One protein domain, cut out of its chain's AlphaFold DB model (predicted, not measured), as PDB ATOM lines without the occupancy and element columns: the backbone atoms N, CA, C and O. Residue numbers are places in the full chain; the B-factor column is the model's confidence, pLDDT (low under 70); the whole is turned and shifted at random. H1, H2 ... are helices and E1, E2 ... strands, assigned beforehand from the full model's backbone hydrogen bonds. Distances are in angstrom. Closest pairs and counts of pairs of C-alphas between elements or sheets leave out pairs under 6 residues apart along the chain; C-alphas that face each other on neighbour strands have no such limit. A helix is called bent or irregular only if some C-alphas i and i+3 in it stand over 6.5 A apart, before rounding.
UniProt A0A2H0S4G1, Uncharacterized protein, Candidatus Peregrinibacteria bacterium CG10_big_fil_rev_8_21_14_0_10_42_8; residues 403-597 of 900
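What this domain is: This is residues 403 to 597 of the 900 residues of an uncharacterized protein of Candidatus Peregrinibacteria bacterium CG10_big_fil_rev_8_21_14_0_10_42_8 (UniProt A0A2H0S4G1). What shape do these atoms draw? Two lobes of like make stand end to end, each a small twisted three-stranded sheet with helices gathered toward the end of its strand hairpin away from the turn: H1, H2, H3 with E1, E2, E3, then H5, H6, H7 with E4, E5, E6. H4 lies at the join, where it meets H5. What is it built of? The printed part has 195 residues, with named elements in the order H1 E1 E2 H2 H3 E3 H4 H5 E4 E5 H6 H7 E6, a mixed class of seven helices and six strands; both sheets, E1 E2 E3 and E4 E5 E6, are mixed. It is loose, with a radius of gyration of the C-alphas of 20.7 A and spans of 64 by 47 by 27 A.

How they stand to each other: What stands round the first helix? H1, residues 403 to 415, touches H2, residues 452 to 459, at a shallow tilt of 27 degrees, opposite ways, the closest C-alphas being those of Lys 405 and Ala 459, 4.8 A apart. H3, residues 471 to 481, touches H2, the closest C-alphas being Leu 456 and Pro 477 at 6.7 A. Which strands pair? E1, residues 419 to 426, and E2, residues 429 to 436, are an antiparallel hairpin, with N 422 and O 433 at 2.9 A; E3, residues 488 to 491, is parallel to E2, with N 436 and O 490 at 2.8 A. E4, residues 520 to 525, and E5, residues 532 to 537, are likewise a hairpin, with N 523 and O 534 at 2.9 A; E6, residues 590 to 593, is parallel to E5, with N 537 and O 592 at 2.8 A. How do the later helices stand? H4, residues 494 to 500, and H5, residues 503 to 516, a helical hairpin, only just touch, with 3 pairs of C-alphas within 8 A, the closest Phe 498 and Lys 506 at 5.9 A; of H5, residues 506 to 509 alone do so. H5 touches H6, residues 554 to 562, the closest C-alphas being Lys 507 and Val 561 at 6.0 A, and H6 touches H7, residues 574 to 584, the closest being Ala 562 and His 579 at 6.3 A. E2, H2 H3, E3 and E5, H6 H7, E6 are strand-helix-strand units, parallel neighbour strands with helices between, each with a right-handed crossover. Are the helix backbones complete? Every O i to N i+4 pair is within hydrogen-bond range in H1, H2, H4, H5 and H6, against 4 of 7 in H3 and 5 of 7 in H7.

Where its parts are: Where are the anchors? H1 begins at C-alpha 403, (114.211, 110.280, 141.479), and E6 ends at C-alpha 593, (143.632, 130.534, 96.605). Which elements are long? From first to last C-alpha E2 measures 21.6 A, E1 21.4 A, H5 19.8 A and H1 18.3 A. Are any irregular? H7 is, with C-alphas 575 and 578 7.3 A apart, and H3 only just, with C-alphas 473 and 476 6.8 A apart.

The domain as a whole: How far does it reach? The two C-alphas farthest apart, those of Gln 449 and His 528, are 68.4 A apart, and the printed part has no cut. Which links are long? Those from E2 to H2, H2 to H3, E5 to H6 and H6 to H7. Where is confidence low? Residues 463 to 467 and 565 to 569 have pLDDT under 70, while the mean of the printed part is 90.3.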
ATOM      1  N   ASN A 403     113.545 111.386 142.158       93.19
ATOM      2  CA  ASN A 403     114.211 110.280 141.479       93.19
ATOM      3  C   ASN A 403     113.231 109.501 140.586       93.19
ATOM      4  O   ASN A 403     113.537 109.214 139.426       93.19
ATOM      5  N   ASP A 404     112.024 109.242 141.078       92.38
ATOM      6  CA  ASP A 404     110.954 108.591 140.329       92.38
ATOM      7  C   ASP A 404     110.482 109.456 139.157       92.38
ATOM      8  O   ASP A 404     110.276 108.951 138.050       92.38
ATOM      9  N   LYS A 405     110.406 110.783 139.329       93.75
ATOM     10  CA  LYS A 405     110.157 111.713 138.214       93.75
ATOM     11  C   LYS A 405     111.233 111.614 137.140       93.75
ATOM     12  O   LYS A 405     110.904 111.656 135.954       93.75
ATOM     13  N   GLN A 406     112.505 111.472 137.518       94.88
ATOM     14  CA  GLN A 406     113.588 111.272 136.552       94.88
ATOM     15  C   GLN A 406     113.458 109.935 135.821       94.88
ATOM     16  O   GLN A 406     113.655 109.895 134.607       94.88
ATOM     17  N   ILE A 407     113.098 108.854 136.522       94.62
ATOM     18  CA  ILE A 407     112.836 107.544 135.908       94.62
ATOM     19  C   ILE A 407     111.693 107.657 134.895       94.62
ATOM     20  O   ILE A 407     111.905 107.370 133.718       94.62
ATOM     21  N   LEU A 408     110.539 108.186 135.305       93.25
ATOM     22  CA  LEU A 408     109.376 108.365 134.434       93.25
ATOM     23  C   LEU A 408     109.677 109.285 133.241       93.25
ATOM     24  O   LEU A 408     109.210 109.040 132.130       93.25
ATOM     25  N   ALA A 409     110.466 110.347 133.434       94.69
ATOM     26  CA  ALA A 409     110.875 111.230 132.344       94.69
ATOM     27  C   ALA A 409     111.796 110.522 131.337       94.69
ATOM     28  O   ALA A 409     111.660 110.753 130.134       94.69
ATOM     29  N   ARG A 410     112.702 109.646 131.798       95.94
ATOM     30  CA  ARG A 410     113.537 108.810 130.920       95.94
ATOM     31  C   ARG A 410     112.691 107.822 130.126       95.94
ATOM     32  O   ARG A 410     112.757 107.848 128.899       95.94
ATOM     33  N   GLU A 411     111.832 107.061 130.801       94.62
ATOM     34  CA  GLU A 411     110.912 106.109 130.166       94.62
ATOM     35  C   GLU A 411     110.031 106.792 129.117       94.62
ATOM     36  O   GLU A 411     109.810 106.260 128.033       94.62
ATOM     37  N   LEU A 412     109.572 108.014 129.395       93.75
ATOM     38  CA  LEU A 412     108.793 108.808 128.452       93.75
ATOM     39  C   LEU A 412     109.598 109.201 127.207       93.75
ATOM     40  O   LEU A 412     109.069 109.149 126.097       93.75
ATOM     41  N   LEU A 413     110.858 109.611 127.375       94.94
ATOM     42  CA  LEU A 413     111.746 109.956 126.260       94.94
ATOM     43  C   LEU A 413     112.081 108.727 125.400       94.94
ATOM     44  O   LEU A 413     112.128 108.848 124.173       94.94
ATOM     45  N   GLU A 414     112.273 107.564 126.025       95.38
ATOM     46  CA  GLU A 414     112.524 106.283 125.354       95.38
ATOM     47  C   GLU A 414     111.273 105.764 124.635       95.38
ATOM     48  O   GLU A 414     111.337 105.417 123.456       95.38
ATOM     49  N   ALA A 415     110.106 105.801 125.287       92.75
ATOM     50  CA  ALA A 415     108.827 105.396 124.702       92.75
ATOM     51  C   ALA A 415     108.408 106.303 123.536       92.75
ATOM     52  O   ALA A 415     107.856 105.842 122.535       92.75
ATOM     53  N   GLU A 416     108.705 107.603 123.621       92.06
ATOM     54  CA  GLU A 416     108.544 108.520 122.497       92.06
ATOM     55  C   GLU A 416     109.602 108.290 121.411       92.06
ATOM     56  O   GLU A 416     109.470 108.879 120.341       92.06
ATOM     57  N   GLY A 417     110.629 107.466 121.629       94.38
ATOM     58  CA  GLY A 417     111.716 107.209 120.683       94.38
ATOM     59  C   GLY A 417     112.537 108.460 120.388       94.38
ATOM     60  O   GLY A 417     112.868 108.720 119.232       94.38
ATOM     61  N   VAL A 418     112.755 109.309 121.396       94.62
ATOM     62  CA  VAL A 418     113.629 110.490 121.304       94.62
ATOM     63  C   VAL A 418     115.074 110.070 121.518       94.62
ATOM     64  O   VAL A 418     115.938 110.449 120.729       94.62
ATOM     65  N   VAL A 419     115.309 109.263 122.552       97.06
ATOM     66  CA  VAL A 419     116.620 108.718 122.911       97.06
ATOM     67  C   VAL A 419     116.518 107.230 123.238       97.06
ATOM     68  O   VAL A 419     115.430 106.740 123.528       97.06
ATOM     69  N   SER A 420     117.643 106.525 123.201       97.19
ATOM     70  CA  SER A 420     117.811 105.200 123.806       97.19
ATOM     71  C   SER A 420     119.244 105.022 124.298       97.19
ATOM     72  O   SER A 420     120.161 105.638 123.754       97.19
ATOM     73  N   ILE A 421     119.454 104.154 125.287       97.44
ATOM     74  CA  ILE A 421     120.793 103.677 125.648       97.44
ATOM     75  C   ILE A 421     121.071 102.386 124.873       97.44
ATOM     76  O   ILE A 421     120.321 101.419 124.991       97.44
ATOM     77  N   GLU A 422     122.141 102.369 124.082       97.12
ATOM     78  CA  GLU A 422     122.620 101.188 123.358       97.12
ATOM     79  C   GLU A 422     123.964 100.729 123.927       97.12
ATOM     80  O   GLU A 422     124.851 101.544 124.160       97.12
ATOM     81  N   GLU A 423     124.156  99.426 124.120       95.75
ATOM     82  CA  GLU A 423     125.465  98.867 124.466       95.75
ATOM     83  C   GLU A 423     126.222  98.500 123.187       95.75
ATOM     84  O   GLU A 423     125.738  97.717 122.366       95.75
ATOM     85  N   ARG A 424     127.415  99.070 123.001       95.25
ATOM     86  CA  ARG A 424     128.289  98.811 121.852       95.25
ATOM     87  C   ARG A 424     129.660  98.371 122.341       95.25
ATOM     88  O   ARG A 424     130.282  99.061 123.143       95.25
ATOM     89  N   GLY A 425     130.118  97.217 121.871       88.88
ATOM     90  CA  GLY A 425     131.460  96.715 122.153       88.88
ATOM     91  C   GLY A 425     132.386  96.934 120.963       88.88
ATOM     92  O   GLY A 425     132.108  96.419 119.882       88.88
ATOM     93  N   GLU A 426     133.489  97.645 121.177       79.44
ATOM     94  CA  GLU A 426     134.691  97.553 120.342       79.44
ATOM     95  C   GLU A 426     135.805  97.036 121.254       79.44
ATOM     96  O   GLU A 426     136.082  97.646 122.282       79.44
ATOM     97  N   ASP A 427     136.385  95.885 120.907       71.06
ATOM     98  CA  ASP A 427     137.579  95.320 121.549       71.06
ATOM     99  C   ASP A 427     137.518  95.220 123.094       71.06
ATOM    100  O   ASP A 427     138.177  95.957 123.818       71.06
ATOM    101  N   GLU A 428     136.740  94.254 123.602       85.44
ATOM    102  CA  GLU A 428     136.609  93.872 125.030       85.44
ATOM    103  C   GLU A 428     135.958  94.902 125.983       85.44
ATOM    104  O   GLU A 428     135.509  94.508 127.061       85.44
ATOM    105  N   GLU A 429     135.784  96.168 125.587       91.38
ATOM    106  CA  GLU A 429     135.046  97.176 126.366       91.38
ATOM    107  C   GLU A 429     133.633  97.421 125.805       91.38
ATOM    108  O   GLU A 429     133.450  97.983 124.724       91.38
ATOM    109  N   THR A 430     132.596  97.039 126.560       92.75
ATOM    110  CA  THR A 430     131.207  97.445 126.283       92.75
ATOM    111  C   THR A 430     130.975  98.879 126.753       92.75
ATOM    112  O   THR A 430     130.969  99.137 127.956       92.75
ATOM    113  N   LYS A 431     130.745  99.799 125.813       95.88
ATOM    114  CA  LYS A 431     130.381 101.199 126.069       95.88
ATOM    115  C   LYS A 431     128.875 101.390 125.931       95.88
ATOM    116  O   LYS A 431     128.266 100.908 124.977       95.88
ATOM    117  N   ARG A 432     128.269 102.125 126.859       96.81
ATOM    118  CA  ARG A 432     126.867 102.556 126.795       96.81
ATOM    119  C   ARG A 432     126.789 103.872 126.034       96.81
ATOM    120  O   ARG A 432     127.356 104.871 126.463       96.81
ATOM    121  N   VAL A 433     126.074 103.892 124.921       96.94
ATOM    122  CA  VAL A 433     125.937 105.055 124.043       96.94
ATOM    123  C   VAL A 433     124.521 105.607 124.146       96.94
ATOM    124  O   VAL A 433     123.555 104.883 123.908       96.94
ATOM    125  N   LEU A 434     124.381 106.891 124.477       97.38
ATOM    126  CA  LEU A 434     123.101 107.597 124.406       97.38
ATOM    127  C   LEU A 434     122.835 108.015 122.955       97.38
ATOM    128  O   LEU A 434     123.452 108.952 122.445       97.38
ATOM    129  N   VAL A 435     121.910 107.326 122.290       97.25
ATOM    130  CA  VAL A 435     121.580 107.555 120.880       97.25
ATOM    131  C   VAL A 435     120.341 108.431 120.758       97.25
ATOM    132  O   VAL A 435     119.269 108.083 121.247       97.25
ATOM    133  N   TRP A 436     120.470 109.561 120.068       97.50
ATOM    134  CA  TRP A 436     119.390 110.503 119.786       97.50
ATOM    135  C   TRP A 436     118.736 110.200 118.437       97.50
ATOM    136  O   TRP A 436     119.331 110.419 117.379       97.50
ATOM    137  N   HIS A 437     117.488 109.736 118.451       95.62
ATOM    138  CA  HIS A 437     116.796 109.228 117.258       95.62
ATOM    139  C   HIS A 437     116.060 110.300 116.460       95.62
ATOM    140  O   HIS A 437     116.012 110.241 115.228       95.62
ATOM    141  N   LYS A 438     115.474 111.293 117.138       94.62
ATOM    142  CA  LYS A 438     114.720 112.374 116.485       94.62
ATOM    143  C   LYS A 438     114.718 113.668 117.284       94.62
ATOM    144  O   LYS A 438     114.794 113.663 118.508       94.62
ATOM    145  N   GLU A 439     114.522 114.777 116.575       93.00
ATOM    146  CA  GLU A 439     114.199 116.049 117.212       93.00
ATOM    147  C   GLU A 439     112.787 116.002 117.802       93.00
ATOM    148  O   GLU A 439     111.837 115.523 117.172       93.00
ATOM    149  N   ILE A 440     112.632 116.543 119.008       90.81
ATOM    150  CA  ILE A 440     111.329 116.708 119.642       90.81
ATOM    151  C   ILE A 440     111.106 118.171 120.002       90.81
ATOM    152  O   ILE A 440     111.959 118.839 120.582       90.81
ATOM    153  N   SER A 441     109.927 118.678 119.639       90.44
ATOM    154  CA  SER A 441     109.501 119.998 120.087       90.44
ATOM    155  C   SER A 441     109.235 119.944 121.594       90.44
ATOM    156  O   SER A 441     108.370 119.164 122.008       90.44
ATOM    157  N   PRO A 442     109.868 120.796 122.418       89.69
ATOM    158  CA  PRO A 442     109.619 120.809 123.860       89.69
ATOM    159  C   PRO A 442     108.160 121.130 124.214       89.69
ATOM    160  O   PRO A 442     107.682 120.796 125.296       89.69
ATOM    161  N   SER A 443     107.422 121.783 123.311       88.62
ATOM    162  CA  SER A 443     106.000 122.106 123.473       88.62
ATOM    163  C   SER A 443     105.049 120.956 123.115       88.62
ATOM    164  O   SER A 443     103.840 121.081 123.348       88.62
ATOM    165  N   LYS A 444     105.560 119.844 122.562       89.94
ATOM    166  CA  LYS A 444     104.759 118.661 122.229       89.94
ATOM    167  C   LYS A 444     104.185 118.065 123.516       89.94
ATOM    168  O   LYS A 444     104.911 117.885 124.494       89.94
ATOM    169  N   LYS A 445     102.883 117.761 123.508       88.56
ATOM    170  CA  LYS A 445     102.255 116.978 124.577       88.56
ATOM    171  C   LYS A 445     102.759 115.540 124.514       88.56
ATOM    172  O   LYS A 445     102.807 114.951 123.438       88.56
ATOM    173  N   THR A 446     103.126 115.020 125.669       86.25
ATOM    174  CA  THR A 446     103.596 113.651 125.876       86.25
ATOM    175  C   THR A 446     102.426 112.739 126.259       86.25
ATOM    176  O   THR A 446     101.307 113.224 126.467       86.25
ATOM    177  N   GLY A 447     102.671 111.431 126.404       79.25
ATOM    178  CA  GLY A 447     101.683 110.483 126.947       79.25
ATOM    179  C   GLY A 447     101.087 110.909 128.300       79.25
ATOM    180  O   GLY A 447      99.910 110.669 128.558       79.25
ATOM    181  N   LEU A 448     101.843 111.671 129.102       78.81
ATOM    182  CA  LEU A 448     101.422 112.217 130.401       78.81
ATOM    183  C   LEU A 448     100.493 113.441 130.300       78.81
ATOM    184  O   LEU A 448     100.194 114.069 131.312       78.81
ATOM    185  N   GLN A 449     100.079 113.851 129.094       84.62
ATOM    186  CA  GLN A 449      99.331 115.092 128.811       84.62
ATOM    187  C   GLN A 449     100.073 116.401 129.143       84.62
ATOM    188  O   GLN A 449      99.600 117.484 128.785       84.62
ATOM    189  N   TYR A 450     101.256 116.321 129.753       83.69
ATOM    190  CA  TYR A 450     102.180 117.433 129.927       83.69
ATOM    191  C   TYR A 450     102.940 117.747 128.642       83.69
ATOM    192  O   TYR A 450     103.236 116.860 127.835       83.69
ATOM    193  N   GLN A 451     103.288 119.022 128.461       89.06
ATOM    194  CA  GLN A 451     104.302 119.393 127.479       89.06
ATOM    195  C   GLN A 451     105.654 118.852 127.953       89.06
ATOM    196  O   GLN A 451     105.938 118.897 129.150       89.06
ATOM    197  N   LEU A 452     106.485 118.358 127.034       90.00
ATOM    198  CA  LEU A 452     107.763 117.733 127.388       90.00
ATOM    199  C   LEU A 452     108.634 118.635 128.276       90.00
ATOM    200  O   LEU A 452     109.202 118.160 129.251       90.00
ATOM    201  N   HIS A 453     108.688 119.939 127.990       90.50
ATOM    202  CA  HIS A 453     109.458 120.874 128.812       90.50
ATOM    203  C   HIS A 453     108.990 120.933 130.270       90.50
ATOM    204  O   HIS A 453     109.815 121.105 131.160       90.50
ATOM    205  N   THR A 454     107.690 120.764 130.528       90.19
ATOM    206  CA  THR A 454     107.147 120.715 131.889       90.19
ATOM    207  C   THR A 454     107.564 119.429 132.596       90.19
ATOM    208  O   THR A 454     107.934 119.492 133.764       90.19
ATOM    209  N   CYS A 455     107.549 118.283 131.900       90.94
ATOM    210  CA  CYS A 455     108.033 117.016 132.461       90.94
ATOM    211  C   CYS A 455     109.517 117.107 132.825       90.94
ATOM    212  O   CYS A 455     109.888 116.803 133.952       90.94
ATOM    213  N   LEU A 456     110.348 117.568 131.883       92.44
ATOM    214  CA  LEU A 456     111.791 117.708 132.086       92.44
ATOM    215  C   LEU A 456     112.099 118.675 133.228       92.44
ATOM    216  O   LEU A 456     112.903 118.352 134.094       92.44
ATOM    217  N   GLY A 457     111.419 119.826 133.264       91.12
ATOM    218  CA  GLY A 457     111.625 120.810 134.319       91.12
ATOM    219  C   GLY A 457     111.329 120.233 135.704       91.12
ATOM    220  O   GLY A 457     112.181 120.303 136.587       91.12
ATOM    221  N   LYS A 458     110.174 119.569 135.853       90.56
ATOM    222  CA  LYS A 458     109.766 118.909 137.102       90.56
ATOM    223  C   LYS A 458     110.702 117.773 137.521       90.56
ATOM    224  O   LYS A 458     110.979 117.643 138.705       90.56
ATOM    225  N   ALA A 459     111.181 116.962 136.578       92.69
ATOM    226  CA  ALA A 459     112.115 115.872 136.869       92.69
ATOM    227  C   ALA A 459     113.496 116.369 137.329       92.69
ATOM    228  O   ALA A 459     114.199 115.668 138.047       92.69
ATOM    229  N   LEU A 460     113.871 117.587 136.943       92.31
ATOM    230  CA  LEU A 460     115.133 118.224 137.326       92.31
ATOM    231  C   LEU A 460     114.983 119.201 138.504       92.31
ATOM    232  O   LEU A 460     115.881 120.003 138.740       92.31
ATOM    233  N   GLY A 461     113.843 119.191 139.207       88.56
ATOM    234  CA  GLY A 461     113.603 120.080 140.351       88.56
ATOM    235  C   GLY A 461     113.479 121.565 139.984       88.56
ATOM    236  O   GLY A 461     113.565 122.433 140.847       88.56
ATOM    237  N   THR A 462     113.275 121.889 138.706       86.69
ATOM    238  CA  THR A 462     113.043 123.271 138.264       86.69
ATOM    239  C   THR A 462     111.547 123.557 138.177       86.69
ATOM    240  O   THR A 462     110.760 122.723 137.719       86.69
ATOM    241  N   ASP A 463     111.139 124.763 138.587       68.06
ATOM    242  CA  ASP A 463     109.792 125.287 138.349       68.06
ATOM    243  C   ASP A 463     109.465 125.098 136.863       68.06
ATOM    244  O   ASP A 463     110.032 125.797 136.024       68.06
ATOM    245  N   GLY A 464     108.558 124.171 136.524       61.25
ATOM    246  CA  GLY A 464     108.211 123.745 135.154       61.25
ATOM    247  C   GLY A 464     107.606 124.820 134.229       61.25
ATOM    248  O   GLY A 464     106.855 124.505 133.302       61.25
ATOM    249  N   LYS A 465     107.900 126.096 134.492       67.62
ATOM    250  CA  LYS A 465     107.741 127.254 133.615       67.62
ATOM    251  C   LYS A 465     108.550 127.035 132.329       67.62
ATOM    252  O   LYS A 465     109.466 126.221 132.273       67.62
ATOM    253  N   ARG A 466     108.162 127.734 131.256       63.88
ATOM    254  CA  ARG A 466     108.675 127.569 129.879       63.88
ATOM    255  C   ARG A 466     110.173 127.899 129.745       63.88
ATOM    256  O   ARG A 466     110.521 128.915 129.153       63.88
ATOM    257  N   LEU A 467     111.052 127.041 130.255       69.31
ATOM    258  CA  LEU A 467     112.503 127.175 130.107       69.31
ATOM    259  C   LEU A 467     112.974 126.715 128.724       69.31
ATOM    260  O   LEU A 467     113.937 127.249 128.182       69.31
ATOM    261  N   TYR A 468     112.260 125.761 128.123       86.00
ATOM    262  CA  TYR A 468     112.694 125.114 126.890       86.00
ATOM    263  C   TYR A 468     111.703 125.391 125.754       86.00
ATOM    264  O   TYR A 468     110.571 124.911 125.737       86.00
ATOM    265  N   THR A 469     112.140 126.200 124.795       86.50
ATOM    266  CA  THR A 469     111.394 126.631 123.603       86.50
ATOM    267  C   THR A 469     111.807 125.889 122.332       86.50
ATOM    268  O   THR A 469     111.006 125.796 121.403       86.50
ATOM    269  N   GLY A 470     113.013 125.314 122.293       89.50
ATOM    270  CA  GLY A 470     113.539 124.580 121.138       89.50
ATOM    271  C   GLY A 470     114.317 123.321 121.520       89.50
ATOM    272  O   GLY A 470     114.674 123.138 122.682       89.50
ATOM    273  N   PHE A 471     114.588 122.466 120.528       91.50
ATOM    274  CA  PHE A 471     115.311 121.201 120.714       91.50
ATOM    275  C   PHE A 471     116.666 121.407 121.407       91.50
ATOM    276  O   PHE A 471     116.959 120.744 122.390       91.50
ATOM    277  N   ASN A 472     117.436 122.417 120.996       89.38
ATOM    278  CA  ASN A 472     118.757 122.677 121.582       89.38
ATOM    279  C   ASN A 472     118.717 122.994 123.084       89.38
ATOM    280  O   ASN A 472     119.684 122.737 123.784       89.38
ATOM    281  N   GLN A 473     117.594 123.507 123.590       91.19
ATOM    282  CA  GLN A 473     117.442 123.846 125.006       91.19
ATOM    283  C   GLN A 473     117.080 122.639 125.882       91.19
ATOM    284  O   GLN A 473     117.213 122.734 127.095       91.19
ATOM    285  N   ILE A 474     116.626 121.521 125.300       93.25
ATOM    286  CA  ILE A 474     116.344 120.292 126.062       93.25
ATOM    287  C   ILE A 474     117.524 119.318 126.086       93.25
ATOM    288  O   ILE A 474     117.471 118.351 126.837       93.25
ATOM    289  N   ILE A 475     118.581 119.563 125.302       94.56
ATOM    290  CA  ILE A 475     119.730 118.653 125.202       94.56
ATOM    291  C   ILE A 475     120.406 118.487 126.564       94.56
ATOM    292  O   ILE A 475     120.544 117.362 127.040       94.56
ATOM    293  N   ASP A 476     120.740 119.589 127.231       94.25
ATOM    294  CA  ASP A 476     121.390 119.537 128.543       94.25
ATOM    295  C   ASP A 476     120.480 118.977 129.651       94.25
ATOM    296  O   ASP A 476     120.942 118.109 130.389       94.25
ATOM    297  N   PRO A 477     119.187 119.352 129.748       94.56
ATOM    298  CA  PRO A 477     118.234 118.673 130.628       94.56
ATOM    299  C   PRO A 477     118.198 117.152 130.448       94.56
ATOM    300  O   PRO A 477     118.210 116.403 131.421       94.56
ATOM    301  N   VAL A 478     118.186 116.669 129.205       95.81
ATOM    302  CA  VAL A 478     118.212 115.227 128.930       95.81
ATOM    303  C   VAL A 478     119.565 114.632 129.325       95.81
ATOM    304  O   VAL A 478     119.588 113.602 129.986       95.81
ATOM    305  N   ARG A 479     120.696 115.279 129.024       95.88
ATOM    306  CA  ARG A 479     122.015 114.813 129.493       95.88
ATOM    307  C   ARG A 479     122.077 114.690 131.013       95.88
ATOM    308  O   ARG A 479     122.611 113.706 131.506       95.88
ATOM    309  N   GLN A 480     121.499 115.646 131.742       95.81
ATOM    310  CA  GLN A 480     121.399 115.596 133.201       95.81
ATOM    311  C   GLN A 480     120.556 114.405 133.667       95.81
ATOM    312  O   GLN A 480     120.998 113.661 134.539       95.81
ATOM    313  N   LEU A 481     119.401 114.152 133.036       95.88
ATOM    314  CA  LEU A 481     118.573 112.974 133.338       95.88
ATOM    315  C   LEU A 481     119.308 111.646 133.111       95.88
ATOM    316  O   LEU A 481     119.030 110.660 133.797       95.88
ATOM    317  N   TYR A 482     120.229 111.604 132.151       97.00
ATOM    318  CA  TYR A 482     121.007 110.416 131.801       97.00
ATOM    319  C   TYR A 482     122.434 110.425 132.378       97.00
ATOM    320  O   TYR A 482     123.232 109.546 132.049       97.00
ATOM    321  N   ALA A 483     122.774 111.371 133.257       95.81
ATOM    322  CA  ALA A 483     124.116 111.478 133.822       95.81
ATOM    323  C   ALA A 483     124.533 110.167 134.523       95.81
ATOM    324  O   ALA A 483     123.781 109.588 135.308       95.81
ATOM    325  N   GLY A 484     125.727 109.661 134.194       95.69
ATOM    326  CA  GLY A 484     126.257 108.388 134.709       95.69
ATOM    327  C   GLY A 484     125.651 107.114 134.092       95.69
ATOM    328  O   GLY A 484     126.047 106.003 134.459       95.69
ATOM    329  N   LYS A 485     124.701 107.237 133.153       96.06
ATOM    330  CA  LYS A 485     124.068 106.096 132.462       96.06
ATOM    331  C   LYS A 485     124.655 105.805 131.077       96.06
ATOM    332  O   LYS A 485     124.409 104.721 130.558       96.06
ATOM    333  N   PHE A 486     125.432 106.722 130.510       97.00
ATOM    334  CA  PHE A 486     126.104 106.569 129.220       97.00
ATOM    335  C   PHE A 486     127.566 107.025 129.308       97.00
ATOM    336  O   PHE A 486     127.906 107.861 130.144       97.00
ATOM    337  N   ASP A 487     128.400 106.473 128.432       95.38
ATOM    338  CA  ASP A 487     129.831 106.753 128.301       95.38
ATOM    339  C   ASP A 487     130.113 107.671 127.094       95.38
ATOM    340  O   ASP A 487     131.056 108.461 127.110       95.38
ATOM    341  N   SER A 488     129.274 107.608 126.053       94.75
ATOM    342  CA  SER A 488     129.310 108.500 124.885       94.75
ATOM    343  C   SER A 488     127.904 108.821 124.361       94.75
ATOM    344  O   SER A 488     126.926 108.161 124.713       94.75
ATOM    345  N   GLU A 489     127.780 109.858 123.532       96.06
ATOM    346  CA  GLU A 489     126.514 110.267 122.911       96.06
ATOM    347  C   GLU A 489     126.636 110.318 121.385       96.06
ATOM    348  O   GLU A 489     127.671 110.703 120.839       96.06
ATOM    349  N   GLU A 490     125.563 109.950 120.687       95.06
ATOM    350  CA  GLU A 490     125.518 109.931 119.226       95.06
ATOM    351  C   GLU A 490     124.148 110.356 118.695       95.06
ATOM    352  O   GLU A 490     123.114 110.129 119.316       95.06
ATOM    353  N   GLY A 491     124.119 110.966 117.510       95.19
ATOM    354  CA  GLY A 491     122.874 111.245 116.800       95.19
ATOM    355  C   GLY A 491     122.627 110.204 115.717       95.19
ATOM    356  O   GLY A 491     123.512 109.949 114.905       95.19
ATOM    357  N   ALA A 492     121.408 109.672 115.631       93.44
ATOM    358  CA  ALA A 492     121.015 108.674 114.629       93.44
ATOM    359  C   ALA A 492     121.131 109.175 113.177       93.44
ATOM    360  O   ALA A 492     121.097 108.393 112.228       93.44
ATOM    361  N   ASN A 493     121.244 110.490 112.980       91.38
ATOM    362  CA  ASN A 493     121.589 111.084 111.697       91.38
ATOM    363  C   ASN A 493     122.495 112.318 111.883       91.38
ATOM    364  O   ASN A 493     122.529 112.901 112.970       91.38
ATOM    365  N   PRO A 494     123.177 112.782 110.818       89.06
ATOM    366  CA  PRO A 494     124.133 113.890 110.897       89.06
ATOM    367  C   PRO A 494     123.535 115.218 111.363       89.06
ATOM    368  O   PRO A 494     124.250 116.052 111.908       89.06
ATOM    369  N   HIS A 495     122.236 115.450 111.136       89.50
ATOM    370  CA  HIS A 495     121.584 116.668 111.605       89.50
ATOM    371  C   HIS A 495     121.420 116.654 113.122       89.50
ATOM    372  O   HIS A 495     121.816 117.614 113.771       89.50
ATOM    373  N   ILE A 496     120.925 115.550 113.683       91.69
ATOM    374  CA  ILE A 496     120.792 115.391 115.134       91.69
ATOM    375  C   ILE A 496     122.169 115.365 115.790       91.69
ATOM    376  O   ILE A 496     122.380 116.097 116.749       91.69
ATOM    377  N   ALA A 497     123.114 114.604 115.225       93.50
ATOM    378  CA  ALA A 497     124.495 114.547 115.703       93.50
ATOM    379  C   ALA A 497     125.110 115.951 115.780       93.50
ATOM    380  O   ALA A 497     125.765 116.291 116.758       93.50
ATOM    381  N   PHE A 498     124.830 116.798 114.788       93.44
ATOM    382  CA  PHE A 498     125.266 118.185 114.804       93.44
ATOM    383  C   PHE A 498     124.573 119.027 115.886       93.44
ATOM    384  O   PHE A 498     125.227 119.852 116.509       93.44
ATOM    385  N   GLN A 499     123.263 118.871 116.111       92.19
ATOM    386  CA  GLN A 499     122.550 119.654 117.133       92.19
ATOM    387  C   GLN A 499     123.032 119.320 118.550       92.19
ATOM    388  O   GLN A 499     123.190 120.234 119.360       92.19
ATOM    389  N   ILE A 500     123.291 118.035 118.822       94.19
ATOM    390  CA  ILE A 500     123.767 117.560 120.128       94.19
ATOM    391  C   ILE A 500     125.260 117.789 120.337       94.19
ATOM    392  O   ILE A 500     125.671 117.970 121.471       94.19
ATOM    393  N   ALA A 501     126.073 117.843 119.281       93.25
ATOM    394  CA  ALA A 501     127.513 118.035 119.406       93.25
ATOM    395  C   ALA A 501     127.891 119.268 120.255       93.25
ATOM    396  O   ALA A 501     127.220 120.303 120.230       93.25
ATOM    397  N   THR A 502     129.014 119.172 120.973       92.75
ATOM    398  CA  THR A 502     129.657 120.338 121.597       92.75
ATOM    399  C   THR A 502     130.025 121.376 120.535       92.75
ATOM    400  O   THR A 502     130.155 121.044 119.354       92.75
ATOM    401  N   GLU A 503     130.216 122.638 120.919       91.75
ATOM    402  CA  GLU A 503     130.561 123.696 119.958       91.75
ATOM    403  C   GLU A 503     131.870 123.396 119.209       91.75
ATOM    404  O   GLU A 503     131.967 123.604 117.997       91.75
ATOM    405  N   GLU A 504     132.855 122.805 119.881       93.19
ATOM    406  CA  GLU A 504     134.110 122.338 119.287       93.19
ATOM    407  C   GLU A 504     133.870 121.215 118.278       93.19
ATOM    408  O   GLU A 504     134.436 121.227 117.180       93.19
ATOM    409  N   ARG A 505     132.997 120.254 118.606       93.88
ATOM    410  CA  ARG A 505     132.673 119.161 117.687       93.88
ATOM    411  C   ARG A 505     131.844 119.656 116.503       93.88
ATOM    412  O   ARG A 505     132.107 119.220 115.387       93.88
ATOM    413  N   LYS A 506     130.925 120.609 116.692       94.25
ATOM    414  CA  LYS A 506     130.201 121.275 115.594       94.25
ATOM    415  C   LYS A 506     131.164 121.989 114.650       94.25
ATOM    416  O   LYS A 506     131.039 121.829 113.435       94.25
ATOM    417  N   LYS A 507     132.143 122.730 115.190       94.69
ATOM    418  CA  LYS A 507     133.231 123.338 114.401       94.69
ATOM    419  C   LYS A 507     133.934 122.273 113.566       94.69
ATOM    420  O   LYS A 507     134.033 122.430 112.351       94.69
ATOM    421  N   GLU A 508     134.346 121.170 114.186       94.94
ATOM    422  CA  GLU A 508     135.036 120.094 113.475       94.94
ATOM    423  C   GLU A 508     134.168 119.442 112.393       94.94
ATOM    424  O   GLU A 508     134.636 119.273 111.275       94.94
ATOM    425  N   MET A 509     132.883 119.185 112.649       94.62
ATOM    426  CA  MET A 509     131.963 118.646 111.638       94.62
ATOM    427  C   MET A 509     131.816 119.575 110.421       94.62
ATOM    428  O   MET A 509     131.764 119.106 109.281       94.62
ATOM    429  N   VAL A 510     131.778 120.900 110.626       95.12
ATOM    430  CA  VAL A 510     131.771 121.869 109.513       95.12
ATOM    431  C   VAL A 510     133.107 121.854 108.767       95.12
ATOM    432  O   VAL A 510     133.106 121.935 107.538       95.12
ATOM    433  N   ARG A 511     134.241 121.698 109.465       95.69
ATOM    434  CA  ARG A 511     135.560 121.546 108.824       95.69
ATOM    435  C   ARG A 511     135.653 120.258 108.011       95.69
ATOM    436  O   ARG A 511     136.084 120.314 106.864       95.69
ATOM    437  N   GLU A 512     135.218 119.128 108.560       94.31
ATOM    438  CA  GLU A 512     135.136 117.835 107.870       94.31
ATOM    439  C   GLU A 512     134.280 117.949 106.603       94.31
ATOM    440  O   GLU A 512     134.690 117.484 105.543       94.31
ATOM    441  N   LEU A 513     133.137 118.641 106.674       94.31
ATOM    442  CA  LEU A 513     132.284 118.899 105.512       94.31
ATOM    443  C   LEU A 513     132.987 119.760 104.453       94.31
ATOM    444  O   LEU A 513     132.930 119.442 103.269       94.31
ATOM    445  N   LEU A 514     133.662 120.831 104.870       94.81
ATOM    446  CA  LEU A 514     134.424 121.702 103.973       94.81
ATOM    447  C   LEU A 514     135.597 120.970 103.300       94.81
ATOM    448  O   LEU A 514     135.854 121.206 102.120       94.81
ATOM    449  N   LYS A 515     136.276 120.071 104.023       94.50
ATOM    450  CA  LYS A 515     137.347 119.212 103.495       94.50
ATOM    451  C   LYS A 515     136.800 118.149 102.541       94.50
ATOM    452  O   LYS A 515     137.354 117.956 101.467       94.50
ATOM    453  N   ALA A 516     135.700 117.483 102.901       93.69
ATOM    454  CA  ALA A 516     135.061 116.455 102.074       93.69
ATOM    455  C   ALA A 516     134.520 117.032 100.760       93.69
ATOM    456  O   ALA A 516     134.617 116.409  99.705       93.69
ATOM    457  N   GLU A 517     133.986 118.249 100.820       94.75
ATOM    458  CA  GLU A 517     133.588 119.001  99.642       94.75
ATOM    459  C   GLU A 517     134.772 119.695  98.972       94.75
ATOM    460  O   GLU A 517     134.519 120.416  98.024       94.75
ATOM    461  N   ASP A 518     136.028 119.496  99.390       95.12
ATOM    462  CA  ASP A 518     137.240 120.068  98.776       95.12
ATOM    463  C   ASP A 518     137.124 121.590  98.548       95.12
ATOM    464  O   ASP A 518     137.382 122.110  97.467       95.12
ATOM    465  N   VAL A 519     136.606 122.303  99.555       94.50
ATOM    466  CA  VAL A 519     136.440 123.769  99.554       94.50
ATOM    467  C   VAL A 519     137.703 124.432 100.082       94.50
ATOM    468  O   VAL A 519     138.204 125.381  99.480       94.50
ATOM    469  N   VAL A 520     138.216 123.903 101.197       95.94
ATOM    470  CA  VAL A 520     139.468 124.326 101.826       95.94
ATOM    471  C   VAL A 520     140.284 123.119 102.276       95.94
ATOM    472  O   VAL A 520     139.725 122.104 102.705       95.94
ATOM    473  N   CYS A 521     141.606 123.248 102.242       96.19
ATOM    474  CA  CYS A 521     142.533 122.333 102.900       96.19
ATOM    475  C   CYS A 521     143.647 123.113 103.606       96.19
ATOM    476  O   CYS A 521     143.925 124.256 103.255       96.19
ATOM    477  N   ILE A 522     144.281 122.494 104.602       96.75
ATOM    478  CA  ILE A 522     145.488 123.034 105.236       96.75
ATOM    479  C   ILE A 522     146.676 122.268 104.666       96.75
ATOM    480  O   ILE A 522     146.704 121.040 104.748       96.75
ATOM    481  N   GLU A 523     147.632 122.986 104.090       96.62
ATOM    482  CA  GLU A 523     148.881 122.434 103.573       96.62
ATOM    483  C   GLU A 523     150.055 122.958 104.400       96.62
ATOM    484  O   GLU A 523     150.141 124.151 104.660       96.62
ATOM    485  N   GLU A 524     150.979 122.089 104.801       95.38
ATOM    486  CA  GLU A 524     152.244 122.523 105.398       95.38
ATOM    487  C   GLU A 524     153.263 122.787 104.283       95.38
ATOM    488  O   GLU A 524     153.602 121.874 103.524       95.38
ATOM    489  N   ARG A 525     153.754 124.022 104.171       94.81
ATOM    490  CA  ARG A 525     154.736 124.441 103.161       94.81
ATOM    491  C   ARG A 525     155.941 125.095 103.838       94.81
ATOM    492  O   ARG A 525     155.787 125.854 104.783       94.81
ATOM    493  N   GLY A 526     157.143 124.796 103.357       89.44
ATOM    494  CA  GLY A 526     158.391 125.338 103.900       89.44
ATOM    495  C   GLY A 526     159.580 124.424 103.611       89.44
ATOM    496  O   GLY A 526     159.425 123.206 103.506       89.44
ATOM    497  N   GLU A 527     160.759 125.019 103.454       74.31
ATOM    498  CA  GLU A 527     162.036 124.302 103.453       74.31
ATOM    499  C   GLU A 527     162.656 124.459 104.853       74.31
ATOM    500  O   GLU A 527     162.748 125.580 105.346       74.31
ATOM    501  N   HIS A 528     163.089 123.354 105.475       76.88
ATOM    502  CA  HIS A 528     163.611 123.250 106.858       76.88
ATOM    503  C   HIS A 528     162.551 123.144 107.984       76.88
ATOM    504  O   HIS A 528     161.402 122.798 107.727       76.88
ATOM    505  N   GLU A 529     162.975 123.281 109.252       85.31
ATOM    506  CA  GLU A 529     162.176 122.997 110.464       85.31
ATOM    507  C   GLU A 529     160.976 123.947 110.665       85.31
ATOM    508  O   GLU A 529     160.062 123.622 111.421       85.31
ATOM    509  N   GLU A 530     160.930 125.076 109.955       86.44
ATOM    510  CA  GLU A 530     159.811 126.024 109.978       86.44
ATOM    511  C   GLU A 530     158.819 125.699 108.852       86.44
ATOM    512  O   GLU A 530     158.930 126.183 107.725       86.44
ATOM    513  N   LYS A 531     157.840 124.841 109.152       92.38
ATOM    514  CA  LYS A 531     156.711 124.594 108.251       92.38
ATOM    515  C   LYS A 531     155.588 125.587 108.528       92.38
ATOM    516  O   LYS A 531     155.048 125.619 109.629       92.38
ATOM    517  N   GLU A 532     155.201 126.337 107.508       95.94
ATOM    518  CA  GLU A 532     154.064 127.249 107.537       95.94
ATOM    519  C   GLU A 532     152.784 126.500 107.143       95.94
ATOM    520  O   GLU A 532     152.749 125.790 106.134       95.94
ATOM    521  N   ARG A 533     151.713 126.648 107.925       96.56
ATOM    522  CA  ARG A 533     150.396 126.071 107.626       96.56
ATOM    523  C   ARG A 533     149.616 127.043 106.749       96.56
ATOM    524  O   ARG A 533     149.255 128.136 107.173       96.56
ATOM    525  N   VAL A 534     149.314 126.637 105.528       96.44
ATOM    526  CA  VAL A 534     148.618 127.449 104.529       96.44
ATOM    527  C   VAL A 534     147.183 126.956 104.373       96.44
ATOM    528  O   VAL A 534     146.968 125.802 104.004       96.44
ATOM    529  N   LEU A 535     146.194 127.822 104.614       96.62
ATOM    530  CA  LEU A 535     144.796 127.548 104.272       96.62
ATOM    531  C   LEU A 535     144.586 127.805 102.778       96.62
ATOM    532  O   LEU A 535     144.539 128.952 102.336       96.62
ATOM    533  N   VAL A 536     144.450 126.736 101.999       96.12
ATOM    534  CA  VAL A 536     144.281 126.801 100.546       96.12
ATOM    535  C   VAL A 536     142.799 126.705 100.187       96.12
ATOM    536  O   VAL A 536     142.145 125.692 100.443       96.12
ATOM    537  N   TRP A 537     142.268 127.757  99.567       96.44
ATOM    538  CA  TRP A 537     140.916 127.828  99.018       96.44
ATOM    539  C   TRP A 537     140.878 127.231  97.611       96.44
ATOM    540  O   TRP A 537     141.393 127.820  96.655       96.44
ATOM    541  N   ARG A 538     140.232 126.073  97.469       93.56
ATOM    542  CA  ARG A 538     140.227 125.308  96.213       93.56
ATOM    543  C   ARG A 538     139.054 125.658  95.312       93.56
ATOM    544  O   ARG A 538     139.208 125.879  94.110       93.56
ATOM    545  N   LYS A 539     137.852 125.774  95.885       93.75
ATOM    546  CA  LYS A 539     136.640 126.108  95.118       93.75
ATOM    547  C   LYS A 539     135.553 126.760  95.978       93.75
ATOM    548  O   LYS A 539     135.586 126.632  97.200       93.75
ATOM    549  N   PRO A 540     134.559 127.432  95.369       91.69
ATOM    550  CA  PRO A 540     133.489 128.071  96.122       91.69
ATOM    551  C   PRO A 540     132.441 127.047  96.575       91.69
ATOM    552  O   PRO A 540     132.139 126.084  95.866       91.69
ATOM    553  N   ILE A 541     131.814 127.299  97.726       92.94
ATOM    554  CA  ILE A 541     130.679 126.514  98.229       92.94
ATOM    555  C   ILE A 541     129.385 127.333  98.157       92.94
ATOM    556  O   ILE A 541     129.334 128.498  98.544       92.94
ATOM    557  N   ASN A 542     128.304 126.726  97.656       91.25
ATOM    558  CA  ASN A 542     126.979 127.343  97.687       91.25
ATOM    559  C   ASN A 542     126.359 127.171  99.089       91.25
ATOM    560  O   ASN A 542     126.022 126.033  99.436       91.25
ATOM    561  N   PRO A 543     126.133 128.249  99.865       91.25
ATOM    562  CA  PRO A 543     125.604 128.158 101.228       91.25
ATOM    563  C   PRO A 543     124.172 127.603 101.305       91.25
ATOM    564  O   PRO A 543     123.762 127.068 102.335       91.25
ATOM    565  N   ASN A 544     123.403 127.693 100.218       89.06
ATOM    566  CA  ASN A 544     122.010 127.243 100.151       89.06
ATOM    567  C   ASN A 544     121.858 125.784  99.696       89.06
ATOM    568  O   ASN A 544     120.737 125.287  99.603       89.06
ATOM    569  N   LYS A 545     122.959 125.092  99.388       91.00
ATOM    570  CA  LYS A 545     122.942 123.683  98.986       91.00
ATOM    571  C   LYS A 545     123.092 122.775 100.217       91.00
ATOM    572  O   LYS A 545     123.682 123.165 101.226       91.00
ATOM    573  N   LYS A 546     122.507 121.577 100.140       90.06
ATOM    574  CA  LYS A 546     122.733 120.472 101.086       90.06
ATOM    575  C   LYS A 546     123.898 119.622 100.576       90.06
ATOM    576  O   LYS A 546     123.970 119.377  99.371       90.06
ATOM    577  N   TYR A 547     124.780 119.187 101.465       87.62
ATOM    578  CA  TYR A 547     126.003 118.466 101.104       87.62
ATOM    579  C   TYR A 547     126.067 117.120 101.820       87.62
ATOM    580  O   TYR A 547     125.636 117.010 102.968       87.62
ATOM    581  N   GLY A 548     126.572 116.096 101.129       82.62
ATOM    582  CA  GLY A 548     126.649 114.725 101.634       82.62
ATOM    583  C   GLY A 548     125.351 114.222 102.282       82.62
ATOM    584  O   GLY A 548     124.267 114.296 101.705       82.62
ATOM    585  N   GLN A 549     125.489 113.714 103.505       82.31
ATOM    586  CA  GLN A 549     124.416 113.151 104.332       82.31
ATOM    587  C   GLN A 549     123.653 114.192 105.178       82.31
ATOM    588  O   GLN A 549     122.750 113.845 105.942       82.31
ATOM    589  N   TYR A 550     123.994 115.478 105.065       85.25
ATOM    590  CA  TYR A 550     123.398 116.530 105.880       85.25
ATOM    591  C   TYR A 550     122.008 116.940 105.367       85.25
ATOM    592  O   TYR A 550     121.810 117.252 104.190       85.25
ATOM    593  N   GLN A 551     121.020 116.975 106.267       81.69
ATOM    594  CA  GLN A 551     119.629 117.274 105.905       81.69
ATOM    595  C   GLN A 551     119.330 118.772 105.765       81.69
ATOM    596  O   GLN A 551     118.355 119.138 105.097       81.69
ATOM    597  N   SER A 552     120.143 119.648 106.360       85.88
ATOM    598  CA  SER A 552     119.996 121.104 106.259       85.88
ATOM    599  C   SER A 552     120.957 121.711 105.232       85.88
ATOM    600  O   SER A 552     121.909 121.087 104.774       85.88
ATOM    601  N   THR A 553     120.689 122.949 104.820       88.19
ATOM    602  CA  THR A 553     121.607 123.706 103.954       88.19
ATOM    603  C   THR A 553     122.865 124.113 104.718       88.19
ATOM    604  O   THR A 553     122.763 124.405 105.910       88.19
ATOM    605  N   PHE A 554     124.014 124.206 104.044       91.31
ATOM    606  CA  PHE A 554     125.306 124.544 104.665       91.31
ATOM    607  C   PHE A 554     125.253 125.792 105.559       91.31
ATOM    608  O   PHE A 554     125.786 125.784 106.665       91.31
ATOM    609  N   LYS A 555     124.518 126.828 105.137       90.81
ATOM    610  CA  LYS A 555     124.331 128.060 105.918       90.81
ATOM    611  C   LYS A 555     123.741 127.864 107.315       90.81
ATOM    612  O   LYS A 555     123.999 128.683 108.187       90.81
ATOM    613  N   ILE A 556     122.937 126.819 107.525       89.00
ATOM    614  CA  ILE A 556     122.341 126.524 108.835       89.00
ATOM    615  C   ILE A 556     123.430 125.993 109.768       89.00
ATOM    616  O   ILE A 556     123.581 126.502 110.872       89.00
ATOM    617  N   TYR A 557     124.231 125.034 109.298       91.44
ATOM    618  CA  TYR A 557     125.339 124.476 110.073       91.44
ATOM    619  C   TYR A 557     126.403 125.530 110.377       91.44
ATOM    620  O   TYR A 557     126.783 125.705 111.530       91.44
ATOM    621  N   LEU A 558     126.821 126.292 109.363       92.56
ATOM    622  CA  LEU A 558     127.805 127.353 109.552       92.56
ATOM    623  C   LEU A 558     127.281 128.467 110.471       92.56
ATOM    624  O   LEU A 558     128.015 128.922 111.338       92.56
ATOM    625  N   GLY A 559     126.017 128.877 110.320       89.94
ATOM    626  CA  GLY A 559     125.415 129.891 111.188       89.94
ATOM    627  C   GLY A 559     125.350 129.463 112.647       89.94
ATOM    628  O   GLY A 559     125.703 130.252 113.519       89.94
ATOM    629  N   ASN A 560     124.994 128.203 112.905       89.38
ATOM    630  CA  ASN A 560     124.992 127.657 114.259       89.38
ATOM    631  C   ASN A 560     126.391 127.713 114.890       89.38
ATOM    632  O   ASN A 560     126.513 128.203 116.005       89.38
ATOM    633  N   VAL A 561     127.441 127.306 114.162       91.81
ATOM    634  CA  VAL A 561     128.833 127.392 114.648       91.81
ATOM    635  C   VAL A 561     129.298 128.836 114.848       91.81
ATOM    636  O   VAL A 561     130.067 129.129 115.759       91.81
ATOM    637  N   ALA A 562     128.854 129.745 113.984       88.62
ATOM    638  CA  ALA A 562     129.235 131.150 114.038       88.62
ATOM    639  C   ALA A 562     128.455 131.959 115.091       88.62
ATOM    640  O   ALA A 562     128.719 133.148 115.248       88.62
ATOM    641  N   GLY A 563     127.462 131.366 115.768       86.31
ATOM    642  CA  GLY A 563     126.559 132.098 116.661       86.31
ATOM    643  C   GLY A 563     125.654 133.104 115.934       86.31
ATOM    644  O   GLY A 563     125.122 134.026 116.550       86.31
ATOM    645  N   VAL A 564     125.465 132.952 114.620       83.50
ATOM    646  CA  VAL A 564     124.647 133.847 113.792       83.50
ATOM    647  C   VAL A 564     123.400 133.097 113.341       83.50
ATOM    648  O   VAL A 564     123.493 132.009 112.778       83.50
ATOM    649  N   SER A 565     122.207 133.678 113.527       69.25
ATOM    650  CA  SER A 565     120.963 133.070 113.026       69.25
ATOM    651  C   SER A 565     121.008 132.948 111.487       69.25
ATOM    652  O   SER A 565     120.719 133.888 110.744       69.25
ATOM    653  N   GLY A 566     121.429 131.782 110.989       56.09
ATOM    654  CA  GLY A 566     121.906 131.563 109.615       56.09
ATOM    655  C   GLY A 566     120.870 131.717 108.493       56.09
ATOM    656  O   GLY A 566     121.139 131.345 107.350       56.09
ATOM    657  N   GLN A 567     119.673 132.241 108.770       60.97
ATOM    658  CA  GLN A 567     118.622 132.380 107.762       60.97
ATOM    659  C   GLN A 567     118.736 133.642 106.895       60.97
ATOM    660  O   GLN A 567     118.321 133.574 105.737       60.97
ATOM    661  N   LYS A 568     119.293 134.760 107.390       60.00
ATOM    662  CA  LYS A 568     119.273 136.044 106.651       60.00
ATOM    663  C   LYS A 568     120.619 136.503 106.070       60.00
ATOM    664  O   LYS A 568     120.602 137.248 105.098       60.00
ATOM    665  N   SER A 569     121.758 136.063 106.607       66.06
ATOM    666  CA  SER A 569     123.083 136.608 106.251       66.06
ATOM    667  C   SER A 569     123.815 135.865 105.126       66.06
ATOM    668  O   SER A 569     124.621 136.476 104.430       66.06
ATOM    669  N   TYR A 570     123.532 134.578 104.903       85.06
ATOM    670  CA  TYR A 570     124.349 133.734 104.020       85.06
ATOM    671  C   TYR A 570     123.689 133.455 102.670       85.06
ATOM    672  O   TYR A 570     123.090 132.398 102.447       85.06
ATOM    673  N   THR A 571     123.768 134.425 101.760       85.31
ATOM    674  CA  THR A 571     123.182 134.327 100.413       85.31
ATOM    675  C   THR A 571     124.192 133.926  99.337       85.31
ATOM    676  O   THR A 571     123.785 133.383  98.310       85.31
ATOM    677  N   SER A 572     125.491 134.123  99.572       88.75
ATOM    678  CA  SER A 572     126.570 133.883  98.603       88.75
ATOM    679  C   SER A 572     127.815 133.268  99.249       88.75
ATOM    680  O   SER A 572     127.950 133.266 100.471       88.75
ATOM    681  N   PHE A 573     128.752 132.773  98.435       89.19
ATOM    682  CA  PHE A 573     130.055 132.320  98.932       89.19
ATOM    683  C   PHE A 573     130.797 133.450  99.666       89.19
ATOM    684  O   PHE A 573     131.198 133.267 100.807       89.19
ATOM    685  N   GLY A 574     130.841 134.659  99.093       86.75
ATOM    686  CA  GLY A 574     131.424 135.838  99.745       86.75
ATOM    687  C   GLY A 574     130.907 136.098 101.166       86.75
ATOM    688  O   GLY A 574     131.678 136.446 102.051       86.75
ATOM    689  N   SER A 575     129.612 135.863 101.417       89.44
ATOM    690  CA  SER A 575     128.995 136.113 102.732       89.44
ATOM    691  C   SER A 575     129.397 135.137 103.847       89.44
ATOM    692  O   SER A 575     129.101 135.399 105.010       89.44
ATOM    693  N   ILE A 576     130.041 134.013 103.517       91.81
ATOM    694  CA  ILE A 576     130.440 132.978 104.487       91.81
ATOM    695  C   ILE A 576     131.954 132.892 104.705       91.81
ATOM    696  O   ILE A 576     132.379 132.203 105.630       91.81
ATOM    697  N   ILE A 577     132.760 133.584 103.890       92.62
ATOM    698  CA  ILE A 577     134.231 133.502 103.918       92.62
ATOM    699  C   ILE A 577     134.777 133.880 105.291       92.62
ATOM    700  O   ILE A 577     135.560 133.124 105.855       92.62
ATOM    701  N   GLU A 578     134.301 134.984 105.865       92.00
ATOM    702  CA  GLU A 578     134.794 135.454 107.161       92.00
ATOM    703  C   GLU A 578     134.528 134.447 108.285       92.00
ATOM    704  O   GLU A 578     135.396 134.173 109.102       92.00
ATOM    705  N   HIS A 579     133.370 133.786 108.269       92.94
ATOM    706  CA  HIS A 579     133.060 132.753 109.257       92.94
ATOM    707  C   HIS A 579     133.872 131.474 109.058       92.94
ATOM    708  O   HIS A 579     134.187 130.797 110.032       92.94
ATOM    709  N   ILE A 580     134.226 131.139 107.814       94.56
ATOM    710  CA  ILE A 580     135.165 130.047 107.543       94.56
ATOM    711  C   ILE A 580     136.568 130.436 108.033       94.56
ATOM    712  O   ILE A 580     137.216 129.608 108.661       94.56
ATOM    713  N   ARG A 581     137.023 131.683 107.854       94.62
ATOM    714  CA  ARG A 581     138.291 132.147 108.446       94.62
ATOM    715  C   ARG A 581     138.280 132.016 109.961       94.62
ATOM    716  O   ARG A 581     139.168 131.377 110.509       94.62
ATOM    717  N   THR A 582     137.232 132.505 110.629       93.75
ATOM    718  CA  THR A 582     137.069 132.343 112.083       93.75
ATOM    719  C   THR A 582     137.075 130.870 112.496       93.75
ATOM    720  O   THR A 582     137.685 130.505 113.495       93.75
ATOM    721  N   LEU A 583     136.444 129.990 111.710       95.00
ATOM    722  CA  LEU A 583     136.437 128.548 111.969       95.00
ATOM    723  C   LEU A 583     137.846 127.926 111.932       95.00
ATOM    724  O   LEU A 583     138.080 126.908 112.592       95.00
ATOM    725  N   TYR A 584     138.764 128.513 111.167       96.25
ATOM    726  CA  TYR A 584     140.123 128.026 110.949       96.25
ATOM    727  C   TYR A 584     141.212 128.893 111.603       96.25
ATOM    728  O   TYR A 584     142.376 128.543 111.463       96.25
ATOM    729  N   GLN A 585     140.867 129.959 112.332       94.12
ATOM    730  CA  GLN A 585     141.788 131.021 112.771       94.12
ATOM    731  C   GLN A 585     143.064 130.529 113.481       94.12
ATOM    732  O   GLN A 585     144.115 131.133 113.314       94.12
ATOM    733  N   ASP A 586     142.998 129.410 114.205       94.62
ATOM    734  CA  ASP A 586     144.139 128.850 114.955       94.62
ATOM    735  C   ASP A 586     144.876 127.713 114.213       94.62
ATOM    736  O   ASP A 586     145.821 127.098 114.722       94.62
ATOM    737  N   LEU A 587     144.423 127.379 113.004       95.25
ATOM    738  CA  LEU A 587     144.869 126.214 112.237       95.25
ATOM    739  C   LEU A 587     145.732 126.567 111.019       95.25
ATOM    740  O   LEU A 587     146.291 125.654 110.410       95.25
ATOM    741  N   TYR A 588     145.849 127.845 110.660       96.62
ATOM    742  CA  TYR A 588     146.680 128.309 109.551       96.62
ATOM    743  C   TYR A 588     147.415 129.602 109.903       96.62
ATOM    744  O   TYR A 588     146.950 130.382 110.728       96.62
ATOM    745  N   ASP A 589     148.548 129.818 109.246       94.94
ATOM    746  CA  ASP A 589     149.412 130.984 109.418       94.94
ATOM    747  C   ASP A 589     149.216 131.981 108.255       94.94
ATOM    748  O   ASP A 589     149.232 133.194 108.460       94.94
ATOM    749  N   ARG A 590     148.928 131.481 107.039       94.50
ATOM    750  CA  ARG A 590     148.539 132.299 105.872       94.50
ATOM    751  C   ARG A 590     147.447 131.657 105.013       94.50
ATOM    752  O   ARG A 590     147.246 130.445 105.060       94.50
ATOM    753  N   GLU A 591     146.760 132.458 104.199       94.31
ATOM    754  CA  GLU A 591     145.745 131.984 103.248       94.31
ATOM    755  C   GLU A 591     146.209 132.114 101.790       94.31
ATOM    756  O   GLU A 591     146.891 133.067 101.421       94.31
ATOM    757  N   GLU A 592     145.817 131.157 100.949       92.56
ATOM    758  CA  GLU A 592     146.059 131.166  99.504       92.56
ATOM    759  C   GLU A 592     144.822 130.672  98.749       92.56
ATOM    760  O   GLU A 592     144.015 129.913  99.281       92.56
ATOM    761  N   ALA A 593     144.675 131.054  97.484       92.00
ATOM    762  CA  ALA A 593     143.632 130.534  96.605       92.00
ATOM    763  C   ALA A 593     144.249 129.836  95.392       92.00
ATOM    764  O   ALA A 593     145.192 130.346  94.794       92.00
ATOM    765  N   GLU A 594     143.683 128.700  94.977       88.06
ATOM    766  CA  GLU A 594     144.207 127.944  93.826       88.06
ATOM    767  C   GLU A 594     144.037 128.677  92.489       88.06
ATOM    768  O   GLU A 594     144.732 128.387  91.514       88.06
ATOM    769  N   ASN A 595     143.089 129.613  92.404       85.88
ATOM    770  CA  ASN A 595     142.857 130.389  91.196       85.88
ATOM    771  C   ASN A 595     142.456 131.837  91.506       85.88
ATOM    772  O   ASN A 595     141.890 132.130  92.556       85.88
ATOM    773  N   ILE A 596     142.693 132.732  90.537       77.69
ATOM    774  CA  ILE A 596     142.431 134.175  90.688       77.69
ATOM    775  C   ILE A 596     140.960 134.499  90.975       77.69
ATOM    776  O   ILE A 596     140.666 135.537  91.552       77.69
ATOM    777  N   ASP A 597     140.023 133.654  90.530       77.31
ATOM    778  CA  ASP A 597     138.597 133.912  90.738       77.31
ATOM    779  C   ASP A 597     138.254 133.675  92.214       77.31
ATOM    780  O   ASP A 597     137.485 134.436  92.790       77.31
TER     781      ASP A 597